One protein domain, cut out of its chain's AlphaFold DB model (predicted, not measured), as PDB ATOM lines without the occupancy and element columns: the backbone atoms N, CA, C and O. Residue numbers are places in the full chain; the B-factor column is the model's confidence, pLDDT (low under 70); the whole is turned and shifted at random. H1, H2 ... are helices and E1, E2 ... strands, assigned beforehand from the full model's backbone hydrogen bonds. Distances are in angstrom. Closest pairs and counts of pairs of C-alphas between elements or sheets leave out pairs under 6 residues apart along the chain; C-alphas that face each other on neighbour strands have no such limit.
ATOM      1  N   ARG A 451     138.369 169.084 213.803       71.38
ATOM      2  CA  ARG A 451     139.507 169.269 212.884       71.38
ATOM      3  C   ARG A 451     139.473 168.248 211.748       71.38
ATOM      4  O   ARG A 451     139.529 167.041 212.005       71.38
ATOM      5  N   HIS A 452     139.441 168.720 210.502       78.94
ATOM      6  CA  HIS A 452     139.593 167.847 209.337       78.94
ATOM      7  C   HIS A 452     141.068 167.496 209.149       78.94
ATOM      8  O   HIS A 452     141.932 168.371 209.123       78.94
ATOM      9  N   HIS A 453     141.351 166.205 209.006       81.50
ATOM     10  CA  HIS A 453     142.693 165.708 208.725       81.50
ATOM     11  C   HIS A 453     142.806 165.497 207.216       81.50
ATOM     12  O   HIS A 453     142.258 164.533 206.685       81.50
ATOM     13  N   PHE A 454     143.492 166.404 206.522       85.31
ATOM     14  CA  PHE A 454     143.623 166.341 205.068       85.31
ATOM     15  C   PHE A 454     144.429 165.106 204.632       85.31
ATOM     16  O   PHE A 454     145.429 164.729 205.249       85.31
ATOM     17  N   THR A 455     143.982 164.460 203.558       85.62
ATOM     18  CA  THR A 455     144.784 163.482 202.810       85.62
ATOM     19  C   THR A 455     145.816 164.195 201.937       85.62
ATOM     20  O   THR A 455     145.656 165.369 201.589       85.62
ATOM     21  N   LEU A 456     146.857 163.471 201.509       85.19
ATOM     22  CA  LEU A 456     147.847 164.007 200.569       85.19
ATOM     23  C   LEU A 456     147.201 164.521 199.266       85.19
ATOM     24  O   LEU A 456     147.644 165.531 198.722       85.19
ATOM     25  N   HIS A 457     146.149 163.858 198.778       84.00
ATOM     26  CA  HIS A 457     145.406 164.290 197.596       84.00
ATOM     27  C   HIS A 457     144.696 165.632 197.801       84.00
ATOM     28  O   HIS A 457     144.937 166.558 197.028       84.00
ATOM     29  N   GLU A 458     143.880 165.745 198.858       85.56
ATOM     30  CA  GLU A 458     143.139 166.970 199.191       85.56
ATOM     31  C   GLU A 458     144.099 168.158 199.387       85.56
ATOM     32  O   GLU A 458     143.840 169.255 198.898       85.56
ATOM     33  N   ALA A 459     145.247 167.941 200.040       88.88
ATOM     34  CA  ALA A 459     146.235 168.996 200.260       88.88
ATOM     35  C   ALA A 459     146.930 169.465 198.966       88.88
ATOM     36  O   ALA A 459     147.113 170.667 198.768       88.88
ATOM     37  N   LEU A 460     147.300 168.543 198.066       88.19
ATOM     38  CA  LEU A 460     147.899 168.890 196.768       88.19
ATOM     39  C   LEU A 460     146.902 169.621 195.851       88.19
ATOM     40  O   LEU A 460     147.296 170.537 195.134       88.19
ATOM     41  N   ASP A 461     145.628 169.227 195.880       84.69
ATOM     42  CA  ASP A 461     144.525 169.850 195.137       84.69
ATOM     43  C   ASP A 461     144.243 171.289 195.613       84.69
ATOM     44  O   ASP A 461     144.309 172.230 194.817       84.69
ATOM     45  N   ILE A 462     144.079 171.494 196.926       87.25
ATOM     46  CA  ILE A 462     143.928 172.834 197.521       87.25
ATOM     47  C   ILE A 462     145.115 173.736 197.144       87.25
ATOM     48  O   ILE A 462     144.924 174.874 196.708       87.25
ATOM     49  N   CYS A 463     146.349 173.230 197.245       91.75
ATOM     50  CA  CYS A 463     147.542 173.988 196.860       91.75
ATOM     51  C   CYS A 463     147.620 174.288 195.353       91.75
ATOM     52  O   CYS A 463     148.107 175.359 194.991       91.75
ATOM     53  N   ALA A 464     147.116 173.411 194.479       87.25
ATOM     54  CA  ALA A 464     147.042 173.675 193.042       87.25
ATOM     55  C   ALA A 464     146.057 174.815 192.722       87.25
ATOM     56  O   ALA A 464     146.409 175.728 191.973       87.25
ATOM     57  N   GLN A 465     144.872 174.825 193.342       88.19
ATOM     58  CA  GLN A 465     143.872 175.889 193.164       88.19
ATOM     59  C   GLN A 465     144.363 177.248 193.703       88.19
ATOM     60  O   GLN A 465     144.172 178.283 193.059       88.19
ATOM     61  N   ILE A 466     145.070 177.255 194.840       91.25
ATOM     62  CA  ILE A 466     145.710 178.466 195.387       91.25
ATOM     63  C   ILE A 466     146.870 178.950 194.498       91.25
ATOM     64  O   ILE A 466     146.997 180.153 194.276       91.25
ATOM     65  N   ALA A 467     147.687 178.052 193.937       91.44
ATOM     66  CA  ALA A 467     148.746 178.423 192.991       91.44
ATOM     67  C   ALA A 467     148.185 178.988 191.668       91.44
ATOM     68  O   ALA A 467     148.774 179.904 191.090       91.44
ATOM     69  N   ASP A 468     147.035 178.484 191.208       87.94
ATOM     70  CA  ASP A 468     146.303 179.001 190.045       87.94
ATOM     71  C   ASP A 468     145.815 180.439 190.290       87.94
ATOM     72  O   ASP A 468     146.121 181.350 189.515       87.94
ATOM     73  N   ALA A 469     145.163 180.674 191.438       89.56
ATOM     74  CA  ALA A 469     144.751 182.007 191.878       89.56
ATOM     75  C   ALA A 469     145.937 182.978 192.028       89.56
ATOM     76  O   ALA A 469     145.880 184.104 191.531       89.56
ATOM     77  N   LEU A 470     147.031 182.556 192.672       91.81
ATOM     78  CA  LEU A 470     148.210 183.405 192.877       91.81
ATOM     79  C   LEU A 470     148.889 183.790 191.559       91.81
ATOM     80  O   LEU A 470     149.243 184.955 191.406       91.81
ATOM     81  N   GLN A 471     149.011 182.885 190.583       89.50
ATOM     82  CA  GLN A 471     149.550 183.222 189.255       89.50
ATOM     83  C   GLN A 471     148.681 184.284 188.547       89.50
ATOM     84  O   GLN A 471     149.200 185.215 187.922       89.50
ATOM     85  N   TYR A 472     147.353 184.178 188.681       89.12
ATOM     86  CA  TYR A 472     146.403 185.135 188.107       89.12
ATOM     87  C   TYR A 472     146.495 186.536 188.732       89.12
ATOM     88  O   TYR A 472     146.351 187.540 188.029       89.12
ATOM     89  N   ILE A 473     146.753 186.603 190.042       90.25
ATOM     90  CA  ILE A 473     146.912 187.846 190.815       90.25
ATOM     91  C   ILE A 473     148.297 188.467 190.580       90.25
ATOM     92  O   ILE A 473     148.415 189.665 190.339       90.25
ATOM     93  N   MET A 474     149.361 187.656 190.600       88.06
ATOM     94  CA  MET A 474     150.741 188.122 190.402       88.06
ATOM     95  C   MET A 474     150.985 188.704 189.003       88.06
ATOM     96  O   MET A 474     151.895 189.517 188.838       88.06
ATOM     97  N   SER A 475     150.152 188.365 188.015       85.75
ATOM     98  CA  SER A 475     150.192 188.982 186.682       85.75
ATOM     99  C   SER A 475     149.932 190.502 186.736       85.75
ATOM    100  O   SER A 475     150.648 191.269 186.091       85.75
ATOM    101  N   ASP A 476     149.018 190.962 187.599       86.06
ATOM    102  CA  ASP A 476     148.690 192.391 187.780       86.06
ATOM    103  C   ASP A 476     149.573 193.073 188.840       86.06
ATOM    104  O   ASP A 476     149.375 194.234 189.189       86.06
ATOM    105  N   SER A 477     150.579 192.376 189.374       82.88
ATOM    106  CA  SER A 477     151.422 192.875 190.471       82.88
ATOM    107  C   SER A 477     152.165 194.185 190.143       82.88
ATOM    108  O   SER A 477     152.598 194.899 191.046       82.88
ATOM    109  N   HIS A 478     152.279 194.526 188.860       85.62
ATOM    110  CA  HIS A 478     152.848 195.773 188.359       85.62
ATOM    111  C   HIS A 478     151.880 196.976 188.409       85.62
ATOM    112  O   HIS A 478     152.345 198.111 188.337       85.62
ATOM    113  N   GLU A 479     150.569 196.754 188.562       85.00
ATOM    114  CA  GLU A 479     149.542 197.808 188.658       85.00
ATOM    115  C   GLU A 479     149.376 198.362 190.092       85.00
ATOM    116  O   GLU A 479     148.696 199.366 190.299       85.00
ATOM    117  N   VAL A 480     150.008 197.729 191.093       87.00
ATOM    118  CA  VAL A 480     149.844 198.042 192.526       87.00
ATOM    119  C   VAL A 480     151.179 198.223 193.268       87.00
ATOM    120  O   VAL A 480     152.261 197.850 192.797       87.00
ATOM    121  N   SER A 481     151.118 198.795 194.475       85.25
ATOM    122  CA  SER A 481     152.313 199.079 195.279       85.25
ATOM    123  C   SER A 481     153.049 197.812 195.741       85.25
ATOM    124  O   SER A 481     152.497 196.710 195.799       85.25
ATOM    125  N   ALA A 482     154.322 197.963 196.118       83.00
ATOM    126  CA  ALA A 482     155.104 196.859 196.680       83.00
ATOM    127  C   ALA A 482     154.531 196.337 198.017       83.00
ATOM    128  O   ALA A 482     154.666 195.147 198.315       83.00
ATOM    129  N   ALA A 483     153.852 197.188 198.799       78.94
ATOM    130  CA  ALA A 483     153.179 196.781 200.032       78.94
ATOM    131  C   ALA A 483     151.958 195.896 199.732       78.94
ATOM    132  O   ALA A 483     151.819 194.825 200.328       78.94
ATOM    133  N   VAL A 484     151.139 196.286 198.748       82.62
ATOM    134  CA  VAL A 484     149.988 195.503 198.267       82.62
ATOM    135  C   VAL A 484     150.440 194.152 197.697       82.62
ATOM    136  O   VAL A 484     149.949 193.111 198.135       82.62
ATOM    137  N   ARG A 485     151.461 194.129 196.825       85.00
ATOM    138  CA  ARG A 485     152.070 192.877 196.323       85.00
ATOM    139  C   ARG A 485     152.509 191.939 197.447       85.00
ATOM    140  O   ARG A 485     152.204 190.750 197.424       85.00
ATOM    141  N   THR A 486     153.220 192.475 198.441       83.56
ATOM    142  CA  THR A 486     153.716 191.693 199.587       83.56
ATOM    143  C   THR A 486     152.562 191.163 200.443       83.56
ATOM    144  O   THR A 486     152.642 190.060 200.986       83.56
ATOM    145  N   ALA A 487     151.458 191.909 200.535       82.31
ATOM    146  CA  ALA A 487     150.249 191.458 201.205       82.31
ATOM    147  C   ALA A 487     149.573 190.294 200.471       82.31
ATOM    148  O   ALA A 487     149.234 189.311 201.125       82.31
ATOM    149  N   TRP A 488     149.440 190.350 199.142       87.38
ATOM    150  CA  TRP A 488     148.844 189.275 198.332       87.38
ATOM    151  C   TRP A 488     149.558 187.915 198.486       87.38
ATOM    152  O   TRP A 488     148.922 186.875 198.321       87.38
ATOM    153  N   LEU A 489     150.843 187.919 198.868       89.00
ATOM    154  CA  LEU A 489     151.635 186.724 199.197       89.00
ATOM    155  C   LEU A 489     151.443 186.207 200.641       89.00
ATOM    156  O   LEU A 489     152.019 185.184 201.001       89.00
ATOM    157  N   THR A 490     150.655 186.882 201.487       87.38
ATOM    158  CA  THR A 490     150.318 186.408 202.843       87.38
ATOM    159  C   THR A 490     149.176 185.384 202.762       87.38
ATOM    160  O   THR A 490     148.006 185.727 202.947       87.38
ATOM    161  N   VAL A 491     149.515 184.125 202.470       88.94
ATOM    162  CA  VAL A 491     148.553 183.022 202.277       88.94
ATOM    163  C   VAL A 491     148.097 182.467 203.634       88.94
ATOM    164  O   VAL A 491     148.548 181.424 204.098       88.94
ATOM    165  N   ASP A 492     147.221 183.221 204.295       85.50
ATOM    166  CA  ASP A 492     146.591 182.853 205.568       85.50
ATOM    167  C   ASP A 492     145.329 181.990 205.325       85.50
ATOM    168  O   ASP A 492     144.449 182.426 204.574       85.50
ATOM    169  N   PRO A 493     145.179 180.805 205.956       84.69
ATOM    170  CA  PRO A 493     143.975 179.974 205.862       84.69
ATOM    171  C   PRO A 493     142.657 180.669 206.245       84.69
ATOM    172  O   PRO A 493     141.599 180.226 205.804       84.69
ATOM    173  N   ALA A 494     142.682 181.763 207.016       79.25
ATOM    174  CA  ALA A 494     141.489 182.562 207.322       79.25
ATOM    175  C   ALA A 494     141.005 183.414 206.126       79.25
ATOM    176  O   ALA A 494     139.874 183.896 206.119       79.25
ATOM    177  N   ASN A 495     141.846 183.586 205.099       79.00
ATOM    178  CA  ASN A 495     141.507 184.224 203.822       79.00
ATOM    179  C   ASN A 495     141.147 183.201 202.722       79.00
ATOM    180  O   ASN A 495     141.002 183.579 201.556       79.00
ATOM    181  N   ILE A 496     141.023 181.915 203.068       81.75
ATOM    182  CA  ILE A 496     140.715 180.824 202.139       81.75
ATOM    183  C   ILE A 496     139.366 180.210 202.526       81.75
ATOM    184  O   ILE A 496     139.203 179.676 203.623       81.75
ATOM    185  N   PHE A 497     138.406 180.272 201.606       78.19
ATOM    186  CA  PHE A 497     137.087 179.655 201.745       78.19
ATOM    187  C   PHE A 497     137.059 178.323 200.999       78.19
ATOM    188  O   PHE A 497     137.606 178.226 199.896       78.19
ATOM    189  N   VAL A 498     136.423 177.311 201.594       73.12
ATOM    190  CA  VAL A 498     136.366 175.954 201.037       73.12
ATOM    191  C   VAL A 498     134.956 175.362 201.085       73.12
ATOM    192  O   VAL A 498     134.200 175.596 202.029       73.12
ATOM    193  N   VAL A 499     134.623 174.573 200.065       67.62
ATOM    194  CA  VAL A 499     133.393 173.767 199.957       67.62
ATOM    195  C   VAL A 499     133.797 172.315 199.687       67.62
ATOM    196  O   VAL A 499     134.769 172.079 198.969       67.62
ATOM    197  N   ARG A 500     133.103 171.341 200.290       62.66
ATOM    198  CA  ARG A 500     133.390 169.902 200.151       62.66
ATOM    199  C   ARG A 500     132.390 169.255 199.198       62.66
ATOM    200  O   ARG A 500     131.191 169.445 199.371       62.66
ATOM    201  N   VAL A 501     132.878 168.428 198.275       56.84
ATOM    202  CA  VAL A 501     132.040 167.736 197.286       56.84
ATOM    203  C   VAL A 501     132.334 166.238 197.271       56.84
ATOM    204  O   VAL A 501     133.490 165.824 197.423       56.84
ATOM    205  N   VAL A 502     131.289 165.421 197.100       45.22
ATOM    206  CA  VAL A 502     131.362 163.956 197.173       45.22
ATOM    207  C   VAL A 502     130.770 163.320 195.914       45.22
ATOM    208  O   VAL A 502     129.677 163.648 195.460       45.22
ATOM    209  N   GLY A 503     131.518 162.390 195.316       38.75
ATOM    210  CA  GLY A 503     131.016 161.571 194.214       38.75
ATOM    211  C   GLY A 503     130.223 160.377 194.729       38.75
ATOM    212  O   GLY A 503     130.759 159.583 195.508       38.75
ATOM    213  N   LEU A 504     128.980 160.216 194.260       28.78
ATOM    214  CA  LEU A 504     128.205 159.006 194.519       28.78
ATOM    215  C   LEU A 504     128.909 157.803 193.888       28.78
ATOM    216  O   LEU A 504     129.247 157.799 192.700       28.78
ATOM    217  N   SER A 505     129.133 156.771 194.700       28.00
ATOM    218  CA  SER A 505     129.698 155.517 194.217       28.00
ATOM    219  C   SER A 505     128.674 154.792 193.348       28.00
ATOM    220  O   SER A 505     127.488 154.765 193.663       28.00
ATOM    221  N   SER A 625     136.000 159.607 195.789       43.84
ATOM    222  CA  SER A 625     137.005 160.673 195.789       43.84
ATOM    223  C   SER A 625     136.376 161.980 196.276       43.84
ATOM    224  O   SER A 625     135.542 162.566 195.583       43.84
ATOM    225  N   LYS A 626     136.772 162.420 197.472       56.50
ATOM    226  CA  LYS A 626     136.395 163.713 198.053       56.50
ATOM    227  C   LYS A 626     137.241 164.813 197.419       56.50
ATOM    228  O   LYS A 626     138.448 164.636 197.260       56.50
ATOM    229  N   HIS A 627     136.609 165.928 197.075       68.00
ATOM    230  CA  HIS A 627     137.252 167.087 196.457       68.00
ATOM    231  C   HIS A 627     136.854 168.363 197.206       68.00
ATOM    232  O   HIS A 627     135.753 168.444 197.762       68.00
ATOM    233  N   PHE A 628     137.749 169.351 197.224       74.19
ATOM    234  CA  PHE A 628     137.500 170.657 197.830       74.19
ATOM    235  C   PHE A 628     137.545 171.748 196.765       74.19
ATOM    236  O   PHE A 628     138.558 171.910 196.093       74.19
ATOM    237  N   VAL A 629     136.480 172.541 196.655       73.94
ATOM    238  CA  VAL A 629     136.467 173.752 195.822       73.94
ATOM    239  C   VAL A 629     136.949 174.924 196.669       73.94
ATOM    240  O   VAL A 629     136.435 175.151 197.767       73.94
ATOM    241  N   VAL A 630     137.950 175.658 196.177       78.69
ATOM    242  CA  VAL A 630     138.673 176.687 196.940       78.69
ATOM    243  C   VAL A 630     138.520 178.070 196.305       78.69
ATOM    244  O   VAL A 630     138.752 178.231 195.104       78.69
ATOM    245  N   ARG A 631     138.208 179.092 197.120       81.50
ATOM    246  CA  ARG A 631     138.275 180.516 196.731       81.50
ATOM    247  C   ARG A 631     139.157 181.311 197.699       81.50
ATOM    248  O   ARG A 631     138.918 181.335 198.907       81.50
ATOM    249  N   TYR A 632     140.168 181.988 197.159       87.06
ATOM    250  CA  TYR A 632     141.076 182.868 197.897       87.06
ATOM    251  C   TYR A 632     140.544 184.310 197.912       87.06
ATOM    252  O   TYR A 632     140.131 184.844 196.884       87.06
ATOM    253  N   SER A 633     140.583 184.960 199.075       84.19
ATOM    254  CA  SER A 633     140.312 186.390 199.257       84.19
ATOM    255  C   SER A 633     141.621 187.097 199.633       84.19
ATOM    256  O   SER A 633     141.897 187.229 200.828       84.19
ATOM    257  N   PRO A 634     142.435 187.579 198.672       84.56
ATOM    258  CA  PRO A 634     143.725 188.196 198.982       84.56
ATOM    259  C   PRO A 634     143.558 189.359 199.971       84.56
ATOM    260  O   PRO A 634     142.622 190.149 199.820       84.56
ATOM    261  N   PRO A 635     144.429 189.522 200.975       78.19
ATOM    262  CA  PRO A 635     144.267 190.594 201.950       78.19
ATOM    263  C   PRO A 635     144.509 191.962 201.296       78.19
ATOM    264  O   PRO A 635     145.472 192.144 200.550       78.19
ATOM    265  N   CYS A 636     143.648 192.942 201.574       67.06
ATOM    266  CA  CYS A 636     143.929 194.352 201.289       67.06
ATOM    267  C   CYS A 636     144.792 194.906 202.429       67.06
ATOM    268  O   CYS A 636     144.374 194.853 203.590       67.06
ATOM    269  N   ARG A 637     145.979 195.444 202.129       65.56
ATOM    270  CA  ARG A 637     146.806 196.159 203.114       65.56
ATOM    271  C   ARG A 637     147.204 197.528 202.591       65.56
ATOM    272  O   ARG A 637     147.602 197.673 201.444       65.56
ATOM    273  N   TRP A 638     147.158 198.486 203.505       57.72
ATOM    274  CA  TRP A 638     147.559 199.879 203.324       57.72
ATOM    275  C   TRP A 638     148.626 200.297 204.360       57.72
ATOM    276  O   TRP A 638     149.307 201.295 204.179       57.72
ATOM    277  N   THR A 639     148.818 199.511 205.432       49.50
ATOM    278  CA  THR A 639     149.859 199.699 206.452       49.50
ATOM    279  C   THR A 639     151.090 198.826 206.161       49.50
ATOM    280  O   THR A 639     151.069 197.627 206.462       49.50
ATOM    281  N   PRO A 640     152.203 199.378 205.632       42.56
ATOM    282  CA  PRO A 640     153.403 198.584 205.345       42.56
ATOM    283  C   PRO A 640     154.043 197.985 206.613       42.56
ATOM    284  O   PRO A 640     154.565 196.873 206.578       42.56
ATOM    285  N   TYR A 641     153.935 198.671 207.756       39.88
ATOM    286  CA  TYR A 641     154.580 198.278 209.018       39.88
ATOM    287  C   TYR A 641     153.788 197.271 209.875       39.88
ATOM    288  O   TYR A 641     154.305 196.795 210.882       39.88
ATOM    289  N   ARG A 642     152.557 196.904 209.482       48.75
ATOM    290  CA  ARG A 642     151.729 195.872 210.155       48.75
ATOM    291  C   ARG A 642     151.694 194.533 209.392       48.75
ATOM    292  O   ARG A 642     150.829 193.692 209.623       48.75
ATOM    293  N   ILE A 643     152.649 194.314 208.479       48.41
ATOM    294  CA  ILE A 643     153.013 192.961 208.009       48.41
ATOM    295  C   ILE A 643     153.811 192.209 209.085       48.41
ATOM    296  O   ILE A 643     153.710 190.984 209.169       48.41
ATOM    297  N   SER A 644     154.527 192.967 209.919       45.53
ATOM    298  CA  SER A 644     155.363 192.530 211.031       45.53
ATOM    299  C   SER A 644     154.733 191.401 211.853       45.53
ATOM    300  O   SER A 644     153.703 191.596 212.495       45.53
ATOM    301  N   GLY A 645     155.359 190.228 211.815       50.28
ATOM    302  CA  GLY A 645     155.057 189.071 212.654       50.28
ATOM    303  C   GLY A 645     154.090 188.035 212.080       50.28
ATOM    304  O   GLY A 645     154.031 186.924 212.606       50.28
ATOM    305  N   ILE A 646     153.372 188.320 210.984       69.62
ATOM    306  CA  ILE A 646     152.407 187.345 210.444       69.62
ATOM    307  C   ILE A 646     153.137 186.141 209.834       69.62
ATOM    308  O   ILE A 646     153.644 186.191 208.712       69.62
ATOM    309  N   ARG A 647     153.096 185.018 210.561       81.88
ATOM    310  CA  ARG A 647     153.695 183.706 210.236       81.88
ATOM    311  C   ARG A 647     153.374 183.180 208.835       81.88
ATOM    312  O   ARG A 647     154.184 182.466 208.256       81.88
ATOM    313  N   TRP A 648     152.214 183.540 208.285       85.50
ATOM    314  CA  TRP A 648     151.768 183.156 206.938       85.50
ATOM    315  C   TRP A 648     152.446 183.930 205.793       85.50
ATOM    316  O   TRP A 648     152.220 183.622 204.624       85.50
ATOM    317  N   ARG A 649     153.301 184.914 206.098       83.88
ATOM    318  CA  ARG A 649     154.202 185.551 205.126       83.88
ATOM    319  C   ARG A 649     155.294 184.554 204.687       83.88
ATOM    320  O   ARG A 649     155.806 183.818 205.535       83.88
ATOM    321  N   PRO A 650     155.705 184.522 203.404       87.12
ATOM    322  CA  PRO A 650     156.888 183.774 202.988       87.12
ATOM    323  C   PRO A 650     158.167 184.363 203.598       87.12
ATOM    324  O   PRO A 650     158.250 185.567 203.846       87.12
ATOM    325  N   HIS A 651     159.171 183.515 203.826       86.25
ATOM    326  CA  HIS A 651     160.438 183.906 204.452       86.25
ATOM    327  C   HIS A 651     161.136 185.046 203.683       86.25
ATOM    328  O   HIS A 651     161.206 185.011 202.456       86.25
ATOM    329  N   ALA A 652     161.711 186.034 204.381       80.69
ATOM    330  CA  ALA A 652     162.300 187.226 203.742       80.69
ATOM    331  C   ALA A 652     163.481 186.926 202.792       80.69
ATOM    332  O   ALA A 652     163.788 187.738 201.925       80.69
ATOM    333  N   ARG A 653     164.124 185.760 202.946       83.25
ATOM    334  CA  ARG A 653     165.185 185.236 202.058       83.25
ATOM    335  C   ARG A 653     164.722 184.117 201.109       83.25
ATOM    336  O   ARG A 653     165.556 183.382 200.602       83.25
ATOM    337  N   ALA A 654     163.417 183.898 200.938       87.31
ATOM    338  CA  ALA A 654     162.926 182.861 200.028       87.31
ATOM    339  C   ALA A 654     163.335 183.175 198.581       87.31
ATOM    340  O   ALA A 654     163.115 184.293 198.112       87.31
ATOM    341  N   THR A 655     163.893 182.196 197.862       87.25
ATOM    342  CA  THR A 655     164.326 182.398 196.466       87.25
ATOM    343  C   THR A 655     163.146 182.638 195.522       87.25
ATOM    344  O   THR A 655     163.251 183.476 194.634       87.25
ATOM    345  N   ALA A 656     162.007 181.979 195.768       90.38
ATOM    346  CA  ALA A 656     160.725 182.217 195.101       90.38
ATOM    347  C   ALA A 656     159.598 182.414 196.145       90.38
ATOM    348  O   ALA A 656     158.967 181.440 196.570       90.38
ATOM    349  N   PRO A 657     159.311 183.657 196.586       90.81
ATOM    350  CA  PRO A 657     158.376 183.919 197.688       90.81
ATOM    351  C   PRO A 657     156.946 183.392 197.484       90.81
ATOM    352  O   PRO A 657     156.317 182.960 198.449       90.81
ATOM    353  N   ALA A 658     156.428 183.379 196.251       91.56
ATOM    354  CA  ALA A 658     155.095 182.840 195.964       91.56
ATOM    355  C   ALA A 658     155.039 181.312 196.139       91.56
ATOM    356  O   ALA A 658     154.144 180.795 196.807       91.56
ATOM    357  N   SER A 659     156.036 180.597 195.615       93.12
ATOM    358  CA  SER A 659     156.177 179.148 195.783       93.12
ATOM    359  C   SER A 659     156.379 178.757 197.247       93.12
ATOM    360  O   SER A 659     155.750 177.812 197.727       93.12
ATOM    361  N   TYR A 660     157.181 179.533 197.982       93.25
ATOM    362  CA  TYR A 660     157.369 179.363 199.423       93.25
ATOM    363  C   TYR A 660     156.032 179.454 200.175       93.25
ATOM    364  O   TYR A 660     155.750 178.614 201.025       93.25
ATOM    365  N   ALA A 661     155.179 180.433 199.847       92.31
ATOM    366  CA  ALA A 661     153.875 180.599 200.491       92.31
ATOM    367  C   ALA A 661     152.918 179.418 200.218       92.31
ATOM    368  O   ALA A 661     152.268 178.933 201.147       92.31
ATOM    369  N   VAL A 662     152.880 178.896 198.983       93.81
ATOM    370  CA  VAL A 662     152.063 177.713 198.632       93.81
ATOM    371  C   VAL A 662     152.534 176.460 199.379       93.81
ATOM    372  O   VAL A 662     151.704 175.706 199.889       93.81
ATOM    373  N   VAL A 663     153.847 176.238 199.503       93.56
ATOM    374  CA  VAL A 663     154.373 175.068 200.233       93.56
ATOM    375  C   VAL A 663     154.279 175.231 201.751       93.56
ATOM    376  O   VAL A 663     154.050 174.250 202.455       93.56
ATOM    377  N   GLN A 664     154.361 176.455 202.274       92.69
ATOM    378  CA  GLN A 664     154.070 176.735 203.682       92.69
ATOM    379  C   GLN A 664     152.609 176.393 204.034       92.69
ATOM    380  O   GLN A 664     152.364 175.810 205.091       92.69
ATOM    381  N   LEU A 665     151.655 176.665 203.132       93.06
ATOM    382  CA  LEU A 665     150.271 176.196 203.266       93.06
ATOM    383  C   LEU A 665     150.174 174.661 203.174       93.06
ATOM    384  O   LEU A 665     149.525 174.051 204.020       93.06
ATOM    385  N   PHE A 666     150.849 174.031 202.205       93.44
ATOM    386  CA  PHE A 666     150.874 172.567 202.063       93.44
ATOM    387  C   PHE A 666     151.345 171.863 203.345       93.44
ATOM    388  O   PHE A 666     150.719 170.908 203.802       93.44
ATOM    389  N   LEU A 667     152.429 172.343 203.959       91.31
ATOM    390  CA  LEU A 667     152.941 171.739 205.188       91.31
ATOM    391  C   LEU A 667     152.009 171.968 206.384       91.31
ATOM    392  O   LEU A 667     151.875 171.060 207.202       91.31
ATOM    393  N   ALA A 668     151.298 173.096 206.454       89.75
ATOM    394  CA  ALA A 668     150.245 173.289 207.452       89.75
ATOM    395  C   ALA A 668     149.057 172.325 207.243       89.75
ATOM    396  O   ALA A 668     148.599 171.720 208.211       89.75
ATOM    397  N   LEU A 669     148.617 172.109 205.995       90.06
ATOM    398  CA  LEU A 669     147.574 171.132 205.642       90.06
ATOM    399  C   LEU A 669     147.952 169.702 206.064       90.06
ATOM    400  O   LEU A 669     147.132 168.995 206.644       90.06
ATOM    401  N   MET A 670     149.202 169.294 205.818       89.19
ATOM    402  CA  MET A 670     149.690 167.940 206.115       89.19
ATOM    403  C   MET A 670     150.085 167.698 207.582       89.19
ATOM    404  O   MET A 670     150.332 166.550 207.951       89.19
ATOM    405  N   THR A 671     150.194 168.741 208.415       85.62
ATOM    406  CA  THR A 671     150.628 168.617 209.826       85.62
ATOM    407  C   THR A 671     149.608 169.110 210.848       85.62
ATOM    408  O   THR A 671     149.729 168.764 212.022       85.62
ATOM    409  N   GLY A 672     148.637 169.935 210.443       82.31
ATOM    410  CA  GLY A 672     147.737 170.641 211.360       82.31
ATOM    411  C   GLY A 672     148.432 171.711 212.215       82.31
ATOM    412  O   GLY A 672     147.871 172.122 213.231       82.31
ATOM    413  N   LYS A 673     149.650 172.143 211.847       84.38
ATOM    414  CA  LYS A 673     150.504 173.047 212.640       84.38
ATOM    415  C   LYS A 673     150.753 174.379 211.921       84.38
ATOM    416  O   LYS A 673     150.916 174.436 210.702       84.38
ATOM    417  N   VAL A 674     150.768 175.470 212.689       83.88
ATOM    418  CA  VAL A 674     151.030 176.826 212.171       83.88
ATOM    419  C   VAL A 674     152.518 177.020 211.833       83.88
ATOM    420  O   VAL A 674     153.373 176.382 212.454       83.88
ATOM    421  N   PRO A 675     152.880 177.913 210.891       84.62
ATOM    422  CA  PRO A 675     154.282 178.196 210.613       84.62
ATOM    423  C   PRO A 675     155.009 178.738 211.849       84.62
ATOM    424  O   PRO A 675     154.475 179.548 212.610       84.62
ATOM    425  N   TYR A 676     156.245 178.277 212.044       82.31
ATOM    426  CA  TYR A 676     157.105 178.655 213.171       82.31
ATOM    427  C   TYR A 676     156.477 178.396 214.563       82.31
ATOM    428  O   TYR A 676     156.756 179.140 215.496       82.31
ATOM    429  N   GLU A 677     155.643 177.352 214.725       81.31
ATOM    430  CA  GLU A 677     154.934 176.977 215.978       81.31
ATOM    431  C   GLU A 677     155.808 177.008 217.254       81.31
ATOM    432  O   GLU A 677     155.321 177.315 218.339       81.31
ATOM    433  N   TYR A 678     157.112 176.740 217.132       78.19
ATOM    434  CA  TYR A 678     158.075 176.779 218.238       78.19
ATOM    435  C   TYR A 678     158.340 178.192 218.808       78.19
ATOM    436  O   TYR A 678     158.858 178.307 219.920       78.19
ATOM    437  N   ILE A 679     158.001 179.251 218.065       79.12
ATOM    438  CA  ILE A 679     158.064 180.661 218.481       79.12
ATOM    439  C   ILE A 679     156.699 181.065 219.051       79.12
ATOM    440  O   ILE A 679     155.672 180.777 218.432       79.12
ATOM    441  N   LYS A 680     156.645 181.750 220.201       77.12
ATOM    442  CA  LYS A 680     155.380 181.950 220.935       77.12
ATOM    443  C   LYS A 680     154.580 183.160 220.483       77.12
ATOM    444  O   LYS A 680     153.362 183.054 220.377       77.12
ATOM    445  N   THR A 681     155.231 184.283 220.200       75.06
ATOM    446  CA  THR A 681     154.551 185.514 219.764       75.06
ATOM    447  C   THR A 681     154.920 185.889 218.335       75.06
ATOM    448  O   THR A 681     156.002 185.573 217.851       75.06
ATOM    449  N   ASP A 682     154.018 186.575 217.639       72.62
ATOM    450  CA  ASP A 682     154.270 187.045 216.269       72.62
ATOM    451  C   ASP A 682     155.384 188.114 216.240       72.62
ATOM    452  O   ASP A 682     156.168 188.167 215.296       72.62
ATOM    453  N   GLY A 683     155.550 188.891 217.318       69.81
ATOM    454  CA  GLY A 683     156.681 189.812 217.483       69.81
ATOM    455  C   GLY A 683     158.044 189.105 217.518       69.81
ATOM    456  O   GLY A 683     158.970 189.536 216.831       69.81
ATOM    457  N   GLU A 684     158.156 187.978 218.235       74.38
ATOM    458  CA  GLU A 684     159.359 187.129 218.204       74.38
ATOM    459  C   GLU A 684     159.640 186.581 216.792       74.38
ATOM    460  O   GLU A 684     160.803 186.462 216.407       74.38
ATOM    461  N   VAL A 685     158.600 186.253 216.008       76.44
ATOM    462  CA  VAL A 685     158.760 185.792 214.615       76.44
ATOM    463  C   VAL A 685     159.323 186.918 213.746       76.44
ATOM    464  O   VAL A 685     160.246 186.670 212.968       76.44
ATOM    465  N   GLU A 686     158.839 188.158 213.892       77.00
ATOM    466  CA  GLU A 686     159.419 189.289 213.158       77.00
ATOM    467  C   GLU A 686     160.885 189.504 213.527       77.00
ATOM    468  O   GLU A 686     161.717 189.584 212.628       77.00
ATOM    469  N   GLU A 687     161.236 189.530 214.814       74.19
ATOM    470  CA  GLU A 687     162.626 189.752 215.231       74.19
ATOM    471  C   GLU A 687     163.566 188.635 214.740       74.19
ATOM    472  O   GLU A 687     164.610 188.912 214.138       74.19
ATOM    473  N   GLN A 688     163.191 187.370 214.957       75.25
ATOM    474  CA  GLN A 688     164.074 186.219 214.732       75.25
ATOM    475  C   GLN A 688     164.132 185.761 213.268       75.25
ATOM    476  O   GLN A 688     165.175 185.270 212.835       75.25
ATOM    477  N   VAL A 689     163.040 185.902 212.507       77.06
ATOM    478  CA  VAL A 689     162.919 185.362 211.137       77.06
ATOM    479  C   VAL A 689     163.007 186.463 210.077       77.06
ATOM    480  O   VAL A 689     163.672 186.286 209.055       77.06
ATOM    481  N   PHE A 690     162.371 187.615 210.303       76.75
ATOM    482  CA  PHE A 690     162.213 188.646 209.271       76.75
ATOM    483  C   PHE A 690     163.195 189.828 209.418       76.75
ATOM    484  O   PHE A 690     163.781 190.252 208.421       76.75
ATOM    485  N   ALA A 691     163.477 190.307 210.634       67.75
ATOM    486  CA  ALA A 691     164.415 191.406 210.902       67.75
ATOM    487  C   ALA A 691     165.888 190.952 210.947       67.75
ATOM    488  O   ALA A 691     166.790 191.695 210.553       67.75
ATOM    489  N   GLY A 692     166.148 189.707 211.362       54.28
ATOM    490  CA  GLY A 692     167.470 189.083 211.227       54.28
ATOM    491  C   GLY A 692     167.920 188.921 209.765       54.28
ATOM    492  O   GLY A 692     169.118 188.921 209.483       54.28
ATOM    493  N   ALA A 693     166.974 188.835 208.822       53.34
ATOM    494  CA  ALA A 693     167.258 188.662 207.399       53.34
ATOM    495  C   ALA A 693     167.757 189.942 206.702       53.34
ATOM    496  O   ALA A 693     168.620 189.844 205.825       53.34
ATOM    497  N   THR A 694     167.241 191.118 207.079       47.34
ATOM    498  CA  THR A 694     167.601 192.415 206.472       47.34
ATOM    499  C   THR A 694     168.965 192.921 206.931       47.34
ATOM    500  O   THR A 694     169.768 193.332 206.098       47.34
ATOM    501  N   ARG A 695     169.295 192.806 208.228       39.78
ATOM    502  CA  ARG A 695     170.590 193.265 208.782       39.78
ATOM    503  C   ARG A 695     171.829 192.602 208.159       39.78
ATOM    504  O   ARG A 695     172.928 193.122 208.310       39.78
ATOM    505  N   ALA A 696     171.663 191.473 207.472       39.41
ATOM    506  CA  ALA A 696     172.742 190.734 206.817       39.41
ATOM    507  C   ALA A 696     173.047 191.189 205.371       39.41
ATOM    508  O   ALA A 696     173.895 190.571 204.729       39.41
ATOM    509  N   GLN A 723     166.491 175.631 204.460       58.38
ATOM    510  CA  GLN A 723     165.030 175.656 204.404       58.38
ATOM    511  C   GLN A 723     164.470 176.334 205.661       58.38
ATOM    512  O   GLN A 723     164.815 175.935 206.778       58.38
ATOM    513  N   GLY A 724     163.584 177.318 205.492       61.78
ATOM    514  CA  GLY A 724     163.001 178.076 206.610       61.78
ATOM    515  C   GLY A 724     161.895 177.349 207.388       61.78
ATOM    516  O   GLY A 724     161.592 177.733 208.513       61.78
ATOM    517  N   TYR A 725     161.314 176.284 206.823       71.38
ATOM    518  CA  TYR A 725     160.237 175.496 207.433       71.38
ATOM    519  C   TYR A 725     160.644 174.005 207.489       71.38
ATOM    520  O   TYR A 725     161.120 173.476 206.480       71.38
ATOM    521  N   PRO A 726     160.474 173.296 208.626       76.81
ATOM    522  CA  PRO A 726     160.841 171.883 208.756       76.81
ATOM    523  C   PRO A 726     159.888 170.948 207.991       76.81
ATOM    524  O   PRO A 726     158.685 170.920 208.240       76.81
ATOM    525  N   ILE A 727     160.432 170.135 207.084       82.75
ATOM    526  CA  ILE A 727     159.662 169.187 206.262       82.75
ATOM    527  C   ILE A 727     159.471 167.858 207.028       82.75
ATOM    528  O   ILE A 727     160.470 167.271 207.455       82.75
ATOM    529  N   PRO A 728     158.233 167.341 207.187       83.19
ATOM    530  CA  PRO A 728     157.976 166.052 207.830       83.19
ATOM    531  C   PRO A 728     158.698 164.872 207.145       83.19
ATOM    532  O   PRO A 728     158.604 164.729 205.922       83.19
ATOM    533  N   PRO A 729     159.358 163.972 207.902       77.06
ATOM    534  CA  PRO A 729     160.073 162.821 207.341       77.06
ATOM    535  C   PRO A 729     159.145 161.714 206.811       77.06
ATOM    536  O   PRO A 729     159.617 160.782 206.170       77.06
ATOM    537  N   SER A 730     157.840 161.806 207.080       79.88
ATOM    538  CA  SER A 730     156.799 160.882 206.615       79.88
ATOM    539  C   SER A 730     156.250 161.205 205.216       79.88
ATOM    540  O   SER A 730     155.440 160.443 204.692       79.88
ATOM    541  N   LEU A 731     156.672 162.312 204.591       84.50
ATOM    542  CA  LEU A 731     156.269 162.659 203.224       84.50
ATOM    543  C   LEU A 731     156.973 161.771 202.177       84.50
ATOM    544  O   LEU A 731     158.168 161.496 202.319       84.50
ATOM    545  N   PRO A 732     156.295 161.391 201.071       85.81
ATOM    546  CA  PRO A 732     156.925 160.659 199.973       85.81
ATOM    547  C   PRO A 732     158.173 161.385 199.429       85.81
ATOM    548  O   PRO A 732     158.130 162.610 199.281       85.81
ATOM    549  N   PRO A 733     159.265 160.683 199.053       82.25
ATOM    550  CA  PRO A 733     160.537 161.320 198.685       82.25
ATOM    551  C   PRO A 733     160.452 162.369 197.564       82.25
ATOM    552  O   PRO A 733     161.180 163.364 197.599       82.25
ATOM    553  N   MET A 734     159.542 162.184 196.600       83.44
ATOM    554  CA  MET A 734     159.266 163.160 195.537       83.44
ATOM    555  C   MET A 734     158.650 164.449 196.102       83.44
ATOM    556  O   MET A 734     159.161 165.535 195.841       83.44
ATOM    557  N   VAL A 735     157.617 164.326 196.944       86.31
ATOM    558  CA  VAL A 735     156.936 165.460 197.595       86.31
ATOM    559  C   VAL A 735     157.892 166.184 198.545       86.31
ATOM    560  O   VAL A 735     158.014 167.402 198.479       86.31
ATOM    561  N   ALA A 736     158.662 165.452 199.356       86.88
ATOM    562  CA  ALA A 736     159.679 166.043 200.228       86.88
ATOM    563  C   ALA A 736     160.770 166.801 199.440       86.88
ATOM    564  O   ALA A 736     161.265 167.829 199.899       86.88
ATOM    565  N   THR A 737     161.135 166.331 198.242       87.06
ATOM    566  CA  THR A 737     162.105 167.015 197.364       87.06
ATOM    567  C   THR A 737     161.510 168.255 196.698       87.06
ATOM    568  O   THR A 737     162.184 169.280 196.623       87.06
ATOM    569  N   TRP A 738     160.243 168.199 196.283       89.50
ATOM    570  CA  TRP A 738     159.485 169.361 195.817       89.50
ATOM    571  C   TRP A 738     159.396 170.441 196.909       89.50
ATOM    572  O   TRP A 738     159.799 171.580 196.669       89.50
ATOM    573  N   CYS A 739     159.033 170.067 198.144       89.94
ATOM    574  CA  CYS A 739     159.018 170.989 199.280       89.94
ATOM    575  C   CYS A 739     160.391 171.635 199.531       89.94
ATOM    576  O   CYS A 739     160.462 172.846 199.721       89.94
ATOM    577  N   ARG A 740     161.491 170.861 199.488       88.38
ATOM    578  CA  ARG A 740     162.858 171.393 199.673       88.38
ATOM    579  C   ARG A 740     163.203 172.502 198.679       88.38
ATOM    580  O   ARG A 740     163.759 173.514 199.089       88.38
ATOM    581  N   ARG A 741     162.864 172.323 197.396       87.50
ATOM    582  CA  ARG A 741     163.190 173.293 196.332       87.50
ATOM    583  C   ARG A 741     162.344 174.566 196.417       87.50
ATOM    584  O   ARG A 741     162.865 175.649 196.179       87.50
ATOM    585  N   ALA A 742     161.072 174.452 196.797       89.00
ATOM    586  CA  ALA A 742     160.185 175.603 196.988       89.00
ATOM    587  C   ALA A 742     160.476 176.405 198.274       89.00
ATOM    588  O   ALA A 742     160.228 177.608 198.319       89.00
ATOM    589  N   LEU A 743     161.004 175.751 199.314       89.38
ATOM    590  CA  LEU A 743     161.346 176.364 200.606       89.38
ATOM    591  C   LEU A 743     162.809 176.841 200.697       89.38
ATOM    592  O   LEU A 743     163.270 177.180 201.790       89.38
ATOM    593  N   CYS A 744     163.543 176.845 199.580       86.44
ATOM    594  CA  CYS A 744     164.959 177.190 199.558       86.44
ATOM    595  C   CYS A 744     165.201 178.679 199.871       86.44
ATOM    596  O   CYS A 744     164.501 179.572 199.380       86.44
ATOM    597  N   LEU A 745     166.212 178.926 200.708       86.56
ATOM    598  CA  LEU A 745     166.668 180.248 201.147       86.56
ATOM    599  C   LEU A 745     168.055 180.629 200.596       86.56
ATOM    600  O   LEU A 745     168.624 181.643 201.003       86.56
ATOM    601  N   ASP A 746     168.634 179.788 199.736       82.25
ATOM    602  CA  ASP A 746     169.978 179.960 199.190       82.25
ATOM    603  C   ASP A 746     169.908 180.444 197.736       82.25
ATOM    604  O   ASP A 746     169.549 179.696 196.830       82.25
ATOM    605  N   HIS A 747     170.272 181.706 197.507       78.00
ATOM    606  CA  HIS A 747     170.271 182.323 196.177       78.00
ATOM    607  C   HIS A 747     171.361 181.778 195.226       78.00
ATOM    608  O   HIS A 747     171.454 182.248 194.093       78.00
ATOM    609  N   SER A 748     172.190 180.817 195.657       78.00
ATOM    610  CA  SER A 748     173.065 180.045 194.760       78.00
ATOM    611  C   SER A 748     172.370 178.836 194.118       78.00
ATOM    612  O   SER A 748     172.841 178.346 193.089       78.00
ATOM    613  N   GLU A 749     171.230 178.384 194.657       75.94
ATOM    614  CA  GLU A 749     170.367 177.389 194.011       75.94
ATOM    615  C   GLU A 749     169.348 178.058 193.061       75.94
ATOM    616  O   GLU A 749     168.875 179.166 193.329       75.94
ATOM    617  N   PRO A 750     168.959 177.402 191.948       77.44
ATOM    618  CA  PRO A 750     167.952 177.940 191.038       77.44
ATOM    619  C   PRO A 750     166.569 177.976 191.702       77.44
ATOM    620  O   PRO A 750     166.074 176.950 192.181       77.44
ATOM    621  N   SER A 751     165.925 179.146 191.678       81.31
ATOM    622  CA  SER A 751     164.592 179.358 192.239       81.31
ATOM    623  C   SER A 751     163.537 178.457 191.584       81.31
ATOM    624  O   SER A 751     163.525 178.227 190.374       81.31
ATOM    625  N   MET A 752     162.624 177.923 192.400       87.31
ATOM    626  CA  MET A 752     161.434 177.228 191.909       87.31
ATOM    627  C   MET A 752     160.311 178.250 191.736       87.31
ATOM    628  O   MET A 752     159.513 178.452 192.647       87.31
ATOM    629  N   GLU A 753     160.257 178.906 190.578       90.12
ATOM    630  CA  GLU A 753     159.181 179.852 190.254       90.12
ATOM    631  C   GLU A 753     157.791 179.197 190.276       90.12
ATOM    632  O   GLU A 753     157.655 177.981 190.115       90.12
ATOM    633  N   LEU A 754     156.745 180.009 190.473       86.88
ATOM    634  CA  LEU A 754     155.372 179.528 190.693       86.88
ATOM    635  C   LEU A 754     154.844 178.667 189.529       86.88
ATOM    636  O   LEU A 754     154.107 177.706 189.746       86.88
ATOM    637  N   GLU A 755     155.274 178.961 188.304       83.75
ATOM    638  CA  GLU A 755     154.953 178.187 187.099       83.75
ATOM    639  C   GLU A 755     155.551 176.772 187.162       83.75
ATOM    640  O   GLU A 755     154.829 175.786 187.006       83.75
ATOM    641  N   VAL A 756     156.834 176.655 187.521       85.62
ATOM    642  CA  VAL A 756     157.528 175.368 187.713       85.62
ATOM    643  C   VAL A 756     156.926 174.590 188.891       85.62
ATOM    644  O   VAL A 756     156.810 173.361 188.844       85.62
ATOM    645  N   LEU A 757     156.487 175.287 189.946       88.81
ATOM    646  CA  LEU A 757     155.757 174.671 191.055       88.81
ATOM    647  C   LEU A 757     154.405 174.091 190.601       88.81
ATOM    648  O   LEU A 757     154.056 172.988 191.017       88.81
ATOM    649  N   ARG A 758     153.663 174.777 189.721       83.88
ATOM    650  CA  ARG A 758     152.401 174.267 189.150       83.88
ATOM    651  C   ARG A 758     152.615 173.057 188.239       83.88
ATOM    652  O   ARG A 758     151.899 172.065 188.364       83.88
ATOM    653  N   GLU A 759     153.607 173.103 187.356       79.69
ATOM    654  CA  GLU A 759     153.945 171.980 186.468       79.69
ATOM    655  C   GLU A 759     154.358 170.736 187.272       79.69
ATOM    656  O   GLU A 759     153.862 169.630 187.031       79.69
ATOM    657  N   THR A 760     155.177 170.919 188.311       82.00
ATOM    658  CA  THR A 760     155.549 169.823 189.217       82.00
ATOM    659  C   THR A 760     154.380 169.330 190.076       82.00
ATOM    660  O   THR A 760     154.273 168.120 190.265       82.00
ATOM    661  N   LEU A 761     153.448 170.190 190.513       82.69
ATOM    662  CA  LEU A 761     152.204 169.763 191.177       82.69
ATOM    663  C   LEU A 761     151.348 168.859 190.280       82.69
ATOM    664  O   LEU A 761     150.977 167.766 190.710       82.69
ATOM    665  N   THR A 762     151.084 169.259 189.031       74.56
ATOM    666  CA  THR A 762     150.307 168.419 188.094       74.56
ATOM    667  C   THR A 762     151.005 167.085 187.806       74.56
ATOM    668  O   THR A 762     150.357 166.040 187.752       74.56
ATOM    669  N   THR A 763     152.340 167.085 187.733       77.50
ATOM    670  CA  THR A 763     153.144 165.863 187.572       77.50
ATOM    671  C   THR A 763     153.060 164.960 188.811       77.50
ATOM    672  O   THR A 763     152.889 163.748 188.676       77.50
ATOM    673  N   LEU A 764     153.121 165.515 190.028       80.19
ATOM    674  CA  LEU A 764     152.961 164.767 191.286       80.19
ATOM    675  C   LEU A 764     151.556 164.157 191.413       80.19
ATOM    676  O   LEU A 764     151.428 162.981 191.750       80.19
ATOM    677  N   GLN A 765     150.510 164.926 191.096       75.56
ATOM    678  CA  GLN A 765     149.124 164.446 191.094       75.56
ATOM    679  C   GLN A 765     148.906 163.301 190.093       75.56
ATOM    680  O   GLN A 765     148.168 162.366 190.398       75.56
ATOM    681  N   ALA A 766     149.573 163.331 188.933       69.00
ATOM    682  CA  ALA A 766     149.514 162.251 187.951       69.00
ATOM    683  C   ALA A 766     150.306 160.995 188.376       69.00
ATOM    684  O   ALA A 766     149.829 159.879 188.175       69.00
ATOM    685  N   THR A 767     151.497 161.165 188.965       72.19
ATOM    686  CA  THR A 767     152.471 160.072 189.192       72.19
ATOM    687  C   THR A 767     152.356 159.349 190.537       72.19
ATOM    688  O   THR A 767     152.777 158.197 190.635       72.19
ATOM    689  N   LEU A 768     151.788 159.967 191.579       72.31
ATOM    690  CA  LEU A 768     151.622 159.307 192.883       72.31
ATOM    691  C   LEU A 768     150.644 158.113 192.789       72.31
ATOM    692  O   LEU A 768     149.563 158.291 192.226       72.31
ATOM    693  N   PRO A 769     150.934 156.935 193.378       68.25
ATOM    694  CA  PRO A 769     149.977 155.826 193.444       68.25
ATOM    695  C   PRO A 769     148.750 156.143 194.313       68.25
ATOM    696  O   PRO A 769     148.864 156.834 195.326       68.25
ATOM    697  N   GLU A 770     147.583 155.594 193.970       60.41
ATOM    698  CA  GLU A 770     146.300 155.889 194.639       60.41
ATOM    699  C   GLU A 770     146.317 155.594 196.150       60.41
ATOM    700  O   GLU A 770     145.859 156.412 196.948       60.41
ATOM    701  N   TYR A 771     146.944 154.490 196.569       52.03
ATOM    702  CA  TYR A 771     147.088 154.150 197.991       52.03
ATOM    703  C   TYR A 771     147.941 155.165 198.779       52.03
ATOM    704  O   TYR A 771     147.776 155.298 199.989       52.03
ATOM    705  N   VAL A 772     148.825 155.915 198.109       60.72
ATOM    706  CA  VAL A 772     149.594 157.013 198.722       60.72
ATOM    707  C   VAL A 772     148.758 158.297 198.749       60.72
ATOM    708  O   VAL A 772     148.749 158.997 199.762       60.72
ATOM    709  N   ARG A 773     148.013 158.589 197.670       58.72
ATOM    710  CA  ARG A 773     147.143 159.778 197.539       58.72
ATOM    711  C   ARG A 773     146.132 159.895 198.683       58.72
ATOM    712  O   ARG A 773     145.941 160.988 199.209       58.72
ATOM    713  N   HIS A 774     145.523 158.780 199.081       63.59
ATOM    714  CA  HIS A 774     144.488 158.745 200.121       63.59
ATOM    715  C   HIS A 774     145.024 158.460 201.534       63.59
ATOM    716  O   HIS A 774     144.241 158.266 202.459       63.59
ATOM    717  N   SER A 775     146.347 158.455 201.730       58.34
ATOM    718  CA  SER A 775     146.929 158.291 203.064       58.34
ATOM    719  C   SER A 775     146.784 159.561 203.921       58.34
ATOM    720  O   SER A 775     146.954 160.686 203.437       58.34
ATOM    721  N   HIS A 776     146.488 159.372 205.211       56.59
ATOM    722  CA  HIS A 776     146.586 160.410 206.239       56.59
ATOM    723  C   HIS A 776     147.948 160.301 206.938       56.59
ATOM    724  O   HIS A 776     148.360 159.210 207.335       56.59
ATOM    725  N   LEU A 777     148.643 161.426 207.128       51.75
ATOM    726  CA  LEU A 777     149.897 161.450 207.884       51.75
ATOM    727  C   LEU A 777     149.618 161.668 209.375       51.75
ATOM    728  O   LEU A 777     149.290 162.772 209.801       51.75
ATOM    729  N   HIS A 778     149.808 160.630 210.189       39.34
ATOM    730  CA  HIS A 778     149.830 160.792 211.640       39.34
ATOM    731  C   HIS A 778     151.132 161.477 212.083       39.34
ATOM    732  O   HIS A 778     152.217 160.897 212.002       39.34
ATOM    733  N   ALA A 779     151.023 162.708 212.586       33.84
ATOM    734  CA  ALA A 779     152.100 163.365 213.319       33.84
ATOM    735  C   ALA A 779     152.268 162.684 214.691       33.84
ATOM    736  O   ALA A 779     151.425 162.825 215.574       33.84
TER     737      ALA A 779
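AT A GLANCE: This is residues 451 to 505, 625 to 696 and 723 to 779 of the 812 residues of an uncharacterized protein of Leishmania tarentolae (UniProt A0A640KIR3). Four helices, H1, H3, H5 and H6, form an up-and-down bundle, each running against the one before it, and a two-stranded antiparallel ribbon, E1 and E2, packs along H1 with E2. Short H7 lies by the first residues of H1; H2 and H4 touch no helix. The printed part has 184 residues, with seven named helices and two named strands in the order H1 H2 E1 E2 H3 H4 H5 H6 H7, mostly helix. It is compact, radius of gyration of the C-alphas 16.4 A, and spans 54 by 33 by 33 A.

HOW THE PARTS SIT: Begin with H1, residues 456 to 474, which touches H3, residues 657 to 671; their closest C-alphas, Ala 459 and Leu 669, are 5.9 A apart. H1 also touches H6, residues 754 to 767, closest at C-alphas 464 and 758, 6.6 A. H5, residues 733 to 742, forms a helical hairpin with H6 at a shallow tilt of 7 degrees. Find E2, residues 626 to 632, antiparallel to E1, residues 496 to 503: N 499 and O 629 are 3.0 A apart. H2, residues 482 to 488, is close but not clearly touching H1. Every O i to N i+4 pair is within hydrogen-bond range in H1, H2, H3, H5 and H6; H4, residues 682 to 694, has 5 of 9.

IN THESE COORDINATES: Find C-alpha 456 at (147.847, 164.007, 200.569); H1 runs 26.3 A from there. H3 spans 21.0 A, E1 23.0 A. H7, residues 770 to 773, ends at (147.143, 159.778, 197.539).

THE WHOLE: C-alphas 505 and 625 are 9.1 A apart across one cut, 696 and 723 17.1 A across the other. E2 to H3 and H5 to H6 are long links. Mean pLDDT of the printed part is 77.0, with 42 residues under 70.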